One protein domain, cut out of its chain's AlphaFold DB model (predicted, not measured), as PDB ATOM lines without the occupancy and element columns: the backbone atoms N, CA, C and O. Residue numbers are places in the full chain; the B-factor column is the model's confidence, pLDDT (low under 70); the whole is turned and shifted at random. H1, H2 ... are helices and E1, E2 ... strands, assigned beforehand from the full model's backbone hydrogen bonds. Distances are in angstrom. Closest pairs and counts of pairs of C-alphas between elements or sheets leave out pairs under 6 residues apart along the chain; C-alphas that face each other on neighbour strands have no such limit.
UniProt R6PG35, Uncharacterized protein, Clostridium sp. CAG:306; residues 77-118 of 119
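What this domain is: This is residues 77 to 118 of the 119 residues of an uncharacterized protein of Clostridium sp. CAG:306 (UniProt R6PG35). A long, narrow, twisting hairpin of two antiparallel strands, E1 and E2, makes the length of this domain, and a short helix, H1, sits at its open end, at the other end from the turn. Both strands bend on the way, and the two farthest C-alphas lie at the two ends of this shape, Asp 85 at the helix end and Lys 103 in the turn. The printed part has 42 residues with one named helix and two named strands, in the order H1, E1, E2; the sheet's order is E1, E2, and the class is mixed, helices and strands. The whole is only just extended, close to loose, with a radius of gyration of the C-alphas of 14.1 A, and its outline is a rod of 41 by 19 by 13 A.

How they stand to each other: Begin at the helix H1, residues 77 to 85, where every O i to N i+4 pair is within hydrogen-bond range. After it a tight link of 3 residues leads to strand E1, residues 89 to 101; the closest C-alphas of the two are those of Phe 83 and Ser 89, 7.4 A apart. A second tight link, of 4 residues, leads on to strand E2, residues 106 to 116, and E1 and E2 form a hairpin, antiparallel, with 161 degrees between their directions. Near the turn look at N 101 and O 106, 2.9 A apart and within hydrogen-bond range; at the open end find N 89 and O 116, also within range at 3.1 A. Between these places, the C-alphas of Lys 94 and Asn 111 face each other at 4.7 A. E1 bends by 72 degrees at residue 98, and E2 bends by 62 degrees at residue 113. The closest C-alphas of H1 and E2 are those of Phe 83 and Val 115, 7.6 A apart.

Where its parts are: Find C-alpha 77 at (175.912, 178.438, 197.013); from there H1 runs through 9 residues to Asp 85, 12.2 A from first to last C-alpha. Next find C-alpha 89 at (167.864, 169.935, 202.044), where E1 begins; it runs to Asp 101, 30.5 A from first to last C-alpha. E2 begins at Lys 106 and ends at C-alpha 116, at (166.737, 166.245, 198.699), 27.5 A from its first C-alpha.

The domain as a whole: The C-alphas of Asp 85 and Lys 103, the two farthest apart, are 41.3 A from each other, while those of the first and last printed residues, Glu 77 and Asn 118, are 19.1 A apart. The printed part has no cut, and both of its links between elements are tight. In the B-factor column the mean pLDDT of the printed part is 93.4, and no printed residue is under 70.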
ATOM      1  N   GLU A  77     176.522 178.140 195.724       93.44
ATOM      2  CA  GLU A  77     175.912 178.438 197.013       93.44
ATOM      3  C   GLU A  77     174.621 179.256 196.890       93.44
ATOM      4  O   GLU A  77     173.656 178.934 197.575       93.44
ATOM      5  N   ASP A  78     174.551 180.219 195.966       93.94
ATOM      6  CA  ASP A  78     173.354 181.042 195.762       93.94
ATOM      7  C   ASP A  78     172.196 180.195 195.225       93.94
ATOM      8  O   ASP A  78     171.051 180.324 195.650       93.94
ATOM      9  N   ILE A  79     172.496 179.269 194.312       93.81
ATOM     10  CA  ILE A  79     171.496 178.341 193.776       93.81
ATOM     11  C   ILE A  79     171.075 177.324 194.841       93.81
ATOM     12  O   ILE A  79     169.896 176.987 194.942       93.81
ATOM     13  N   LEU A  80     172.015 176.834 195.655       95.31
ATOM     14  CA  LEU A  80     171.704 175.921 196.757       95.31
ATOM     15  C   LEU A  80     170.834 176.603 197.818       95.31
ATOM     16  O   LEU A  80     169.913 175.962 198.323       95.31
ATOM     17  N   ALA A  81     171.071 177.886 198.104       95.75
ATOM     18  CA  ALA A  81     170.232 178.682 198.994       95.75
ATOM     19  C   ALA A  81     168.785 178.750 198.483       95.75
ATOM     20  O   ALA A  81     167.868 178.461 199.243       95.75
ATOM     21  N   LEU A  82     168.573 178.976 197.178       97.12
ATOM     22  CA  LEU A  82     167.227 178.956 196.587       97.12
ATOM     23  C   LEU A  82     166.515 177.608 196.780       97.12
ATOM     24  O   LEU A  82     165.313 177.578 197.033       97.12
ATOM     25  N   PHE A  83     167.224 176.480 196.682       97.06
ATOM     26  CA  PHE A  83     166.626 175.174 196.985       97.06
ATOM     27  C   PHE A  83     166.231 175.051 198.462       97.06
ATOM     28  O   PHE A  83     165.150 174.537 198.755       97.06
ATOM     29  N   VAL A  84     167.084 175.519 199.379       97.19
ATOM     30  CA  VAL A  84     166.801 175.516 200.824       97.19
ATOM     31  C   VAL A  84     165.585 176.385 201.149       97.19
ATOM     32  O   VAL A  84     164.692 175.924 201.859       97.19
ATOM     33  N   ASP A  85     165.482 177.575 200.555       97.50
ATOM     34  CA  ASP A  85     164.333 178.477 200.714       97.50
ATOM     35  C   ASP A  85     163.020 177.853 200.212       97.50
ATOM     36  O   ASP A  85     161.942 178.150 200.724       97.50
ATOM     37  N   ASN A  86     163.102 176.929 199.249       97.12
ATOM     38  CA  ASN A  86     161.973 176.140 198.746       97.12
ATOM     39  C   ASN A  86     161.768 174.820 199.519       97.12
ATOM     40  O   ASN A  86     161.144 173.884 199.016       97.12
ATOM     41  N   GLY A  87     162.301 174.718 200.739       96.69
ATOM     42  CA  GLY A  87     162.067 173.595 201.645       96.69
ATOM     43  C   GLY A  87     162.865 172.330 201.330       96.69
ATOM     44  O   GLY A  87     162.572 171.281 201.902       96.69
ATOM     45  N   CYS A  88     163.865 172.385 200.445       97.56
ATOM     46  CA  CYS A  88     164.757 171.252 200.174       97.56
ATOM     47  C   CYS A  88     165.922 171.193 201.179       97.56
ATOM     48  O   CYS A  88     166.226 172.167 201.863       97.56
ATOM     49  N   SER A  89     166.624 170.056 201.252       96.75
ATOM     50  CA  SER A  89     167.864 169.935 202.044       96.75
ATOM     51  C   SER A  89     169.068 169.546 201.187       96.75
ATOM     52  O   SER A  89     168.925 168.875 200.162       96.75
ATOM     53  N   ILE A  90     170.261 169.982 201.597       97.00
ATOM     54  CA  ILE A  90     171.514 169.775 200.862       97.00
ATOM     55  C   ILE A  90     172.376 168.735 201.580       97.00
ATOM     56  O   ILE A  90     172.578 168.805 202.791       97.00
ATOM     57  N   GLN A  91     172.884 167.757 200.834       96.56
ATOM     58  CA  GLN A  91     173.751 166.683 201.322       96.56
ATOM     59  C   GLN A  91     174.902 166.435 200.341       96.56
ATOM     60  O   GLN A  91     174.860 166.870 199.192       96.56
ATOM     61  N   LEU A  92     175.917 165.679 200.761       96.81
ATOM     62  CA  LEU A  92     176.941 165.152 199.858       96.81
ATOM     63  C   LEU A  92     176.566 163.746 199.378       96.81
ATOM     64  O   LEU A  92     176.021 162.937 200.130       96.81
ATOM     65  N   ALA A  93     176.884 163.447 198.125       96.62
ATOM     66  CA  ALA A  93     176.737 162.123 197.535       96.62
ATOM     67  C   ALA A  93     177.947 161.767 196.670       96.62
ATOM     68  O   ALA A  93     178.783 162.611 196.347       96.62
ATOM     69  N   LYS A  94     178.020 160.496 196.274       95.75
ATOM     70  CA  LYS A  94     178.959 160.011 195.265       95.75
ATOM     71  C   LYS A  94     178.191 159.592 194.022       95.75
ATOM     72  O   LYS A  94     177.194 158.883 194.135       95.75
ATOM     73  N   VAL A  95     178.660 160.018 192.856       94.38
ATOM     74  CA  VAL A  95     178.073 159.668 191.558       94.38
ATOM     75  C   VAL A  95     179.128 159.059 190.652       94.38
ATOM     76  O   VAL A  95     180.302 159.431 190.705       94.38
ATOM     77  N   THR A  96     178.713 158.119 189.813       93.19
ATOM     78  CA  THR A  96     179.557 157.585 188.750       93.19
ATOM     79  C   THR A  96     179.585 158.547 187.569       93.19
ATOM     80  O   THR A  96     178.564 159.021 187.073       93.19
ATOM     81  N   SER A  97     180.795 158.848 187.131       87.44
ATOM     82  CA  SER A  97     181.114 159.620 185.941       87.44
ATOM     83  C   SER A  97     180.915 158.760 184.694       87.44
ATOM     84  O   SER A  97     181.095 157.542 184.724       87.44
ATOM     85  N   LYS A  98     180.617 159.405 183.561       87.50
ATOM     86  CA  LYS A  98     180.669 158.750 182.241       87.50
ATOM     87  C   LYS A  98     182.098 158.391 181.815       87.50
ATOM     88  O   LYS A  98     182.282 157.616 180.885       87.50
ATOM     89  N   TYR A  99     183.094 159.013 182.443       86.19
ATOM     90  CA  TYR A  99     184.501 158.793 182.145       86.19
ATOM     91  C   TYR A  99     185.029 157.589 182.927       86.19
ATOM     92  O   TYR A  99     184.678 157.376 184.089       86.19
ATOM     93  N   ILE A 100     185.882 156.809 182.266       88.06
ATOM     94  CA  ILE A 100     186.596 155.689 182.874       88.06
ATOM     95  C   ILE A 100     187.896 156.232 183.460       88.06
ATOM     96  O   ILE A 100     188.660 156.907 182.768       88.06
ATOM     97  N   ASP A 101     188.146 155.937 184.732       85.50
ATOM     98  CA  ASP A 101     189.425 156.233 185.366       85.50
ATOM     99  C   ASP A 101     190.508 155.352 184.736       85.50
ATOM    100  O   ASP A 101     190.450 154.121 184.784       85.50
ATOM    101  N   PHE A 102     191.514 156.005 184.155       84.25
ATOM    102  CA  PHE A 102     192.619 155.352 183.462       84.25
ATOM    103  C   PHE A 102     193.399 154.372 184.352       84.25
ATOM    104  O   PHE A 102     193.908 153.370 183.860       84.25
ATOM    105  N   LYS A 103     193.493 154.627 185.663       88.56
ATOM    106  CA  LYS A 103     194.235 153.767 186.596       88.56
ATOM    107  C   LYS A 103     193.462 152.508 186.966       88.56
ATOM    108  O   LYS A 103     194.066 151.463 187.181       88.56
ATOM    109  N   THR A 104     192.141 152.612 187.095       87.81
ATOM    110  CA  THR A 104     191.303 151.531 187.642       87.81
ATOM    111  C   THR A 104     190.483 150.799 186.583       87.81
ATOM    112  O   THR A 104     189.928 149.740 186.880       87.81
ATOM    113  N   ASN A 105     190.411 151.343 185.364       87.75
ATOM    114  CA  ASN A 105     189.581 150.875 184.252       87.75
ATOM    115  C   ASN A 105     188.096 150.697 184.632       87.75
ATOM    116  O   ASN A 105     187.387 149.844 184.096       87.75
ATOM    117  N   LYS A 106     187.628 151.490 185.602       90.06
ATOM    118  CA  LYS A 106     186.248 151.513 186.103       90.06
ATOM    119  C   LYS A 106     185.663 152.919 185.946       90.06
ATOM    120  O   LYS A 106     186.431 153.877 185.836       90.06
ATOM    121  N   PRO A 107     184.324 153.069 185.949       90.25
ATOM    122  CA  PRO A 107     183.703 154.386 186.005       90.25
ATOM    123  C   PRO A 107     184.254 155.192 187.183       90.25
ATOM    124  O   PRO A 107     184.255 154.722 188.323       90.25
ATOM    125  N   GLU A 108     184.737 156.394 186.898       91.56
ATOM    126  CA  GLU A 108     185.271 157.308 187.903       91.56
ATOM    127  C   GLU A 108     184.158 157.708 188.890       91.56
ATOM    128  O   GLU A 108     183.036 158.005 188.482       91.56
ATOM    129  N   ILE A 109     184.448 157.733 190.193       92.00
ATOM    130  CA  ILE A 109     183.483 158.135 191.227       92.00
ATOM    131  C   ILE A 109     183.802 159.563 191.674       92.00
ATOM    132  O   ILE A 109     184.894 159.819 192.177       92.00
ATOM    133  N   LYS A 110     182.838 160.478 191.538       92.00
ATOM    134  CA  LYS A 110     182.975 161.891 191.926       92.00
ATOM    135  C   LYS A 110     182.101 162.233 193.117       92.00
ATOM    136  O   LYS A 110     181.000 161.701 193.259       92.00
ATOM    137  N   ASN A 111     182.577 163.164 193.939       94.50
ATOM    138  CA  ASN A 111     181.728 163.827 194.921       94.50
ATOM    139  C   ASN A 111     180.737 164.744 194.191       94.50
ATOM    140  O   ASN A 111     181.090 165.394 193.207       94.50
ATOM    141  N   ALA A 112     179.503 164.783 194.676       94.75
ATOM    142  CA  ALA A 112     178.429 165.601 194.139       94.75
ATOM    143  C   ALA A 112     177.591 166.196 195.270       94.75
ATOM    144  O   ALA A 112     177.518 165.646 196.372       94.75
ATOM    145  N   ILE A 113     176.921 167.302 194.960       95.25
ATOM    146  CA  ILE A 113     175.933 167.919 195.839       95.25
ATOM    147  C   ILE A 113     174.580 167.274 195.546       95.25
ATOM    148  O   ILE A 113     174.122 167.247 194.404       95.25
ATOM    149  N   LYS A 114     173.957 166.715 196.577       96.44
ATOM    150  CA  LYS A 114     172.651 166.064 196.522       96.44
ATOM    151  C   LYS A 114     171.606 166.998 197.113       96.44
ATOM    152  O   LYS A 114     171.636 167.278 198.308       96.44
ATOM    153  N   VAL A 115     170.656 167.415 196.285       97.19
ATOM    154  CA  VAL A 115     169.450 168.120 196.730       97.19
ATOM    155  C   VAL A 115     168.372 167.084 197.043       97.19
ATOM    156  O   VAL A 115     168.041 166.249 196.202       97.19
ATOM    157  N   VAL A 116     167.840 167.108 198.262       97.50
ATOM    158  CA  VAL A 116     166.737 166.245 198.699       97.50
ATOM    159  C   VAL A 116     165.442 167.042 198.636       97.50
ATOM    160  O   VAL A 116     165.299 168.050 199.327       97.50
ATOM    161  N   ILE A 117     164.512 166.569 197.808       96.94
ATOM    162  CA  ILE A 117     163.183 167.160 197.655       96.94
ATOM    163  C   ILE A 117     162.289 166.636 198.778       96.94
ATOM    164  O   ILE A 117     161.943 165.450 198.792       96.94
ATOM    165  N   ASN A 118     161.933 167.515 199.709       90.19
ATOM    166  CA  ASN A 118     160.970 167.209 200.759       90.19
ATOM    167  C   ASN A 118     159.558 167.371 200.171       90.19
ATOM    168  O   ASN A 118     159.284 168.363 199.498       90.19
TER     169      ASN A 118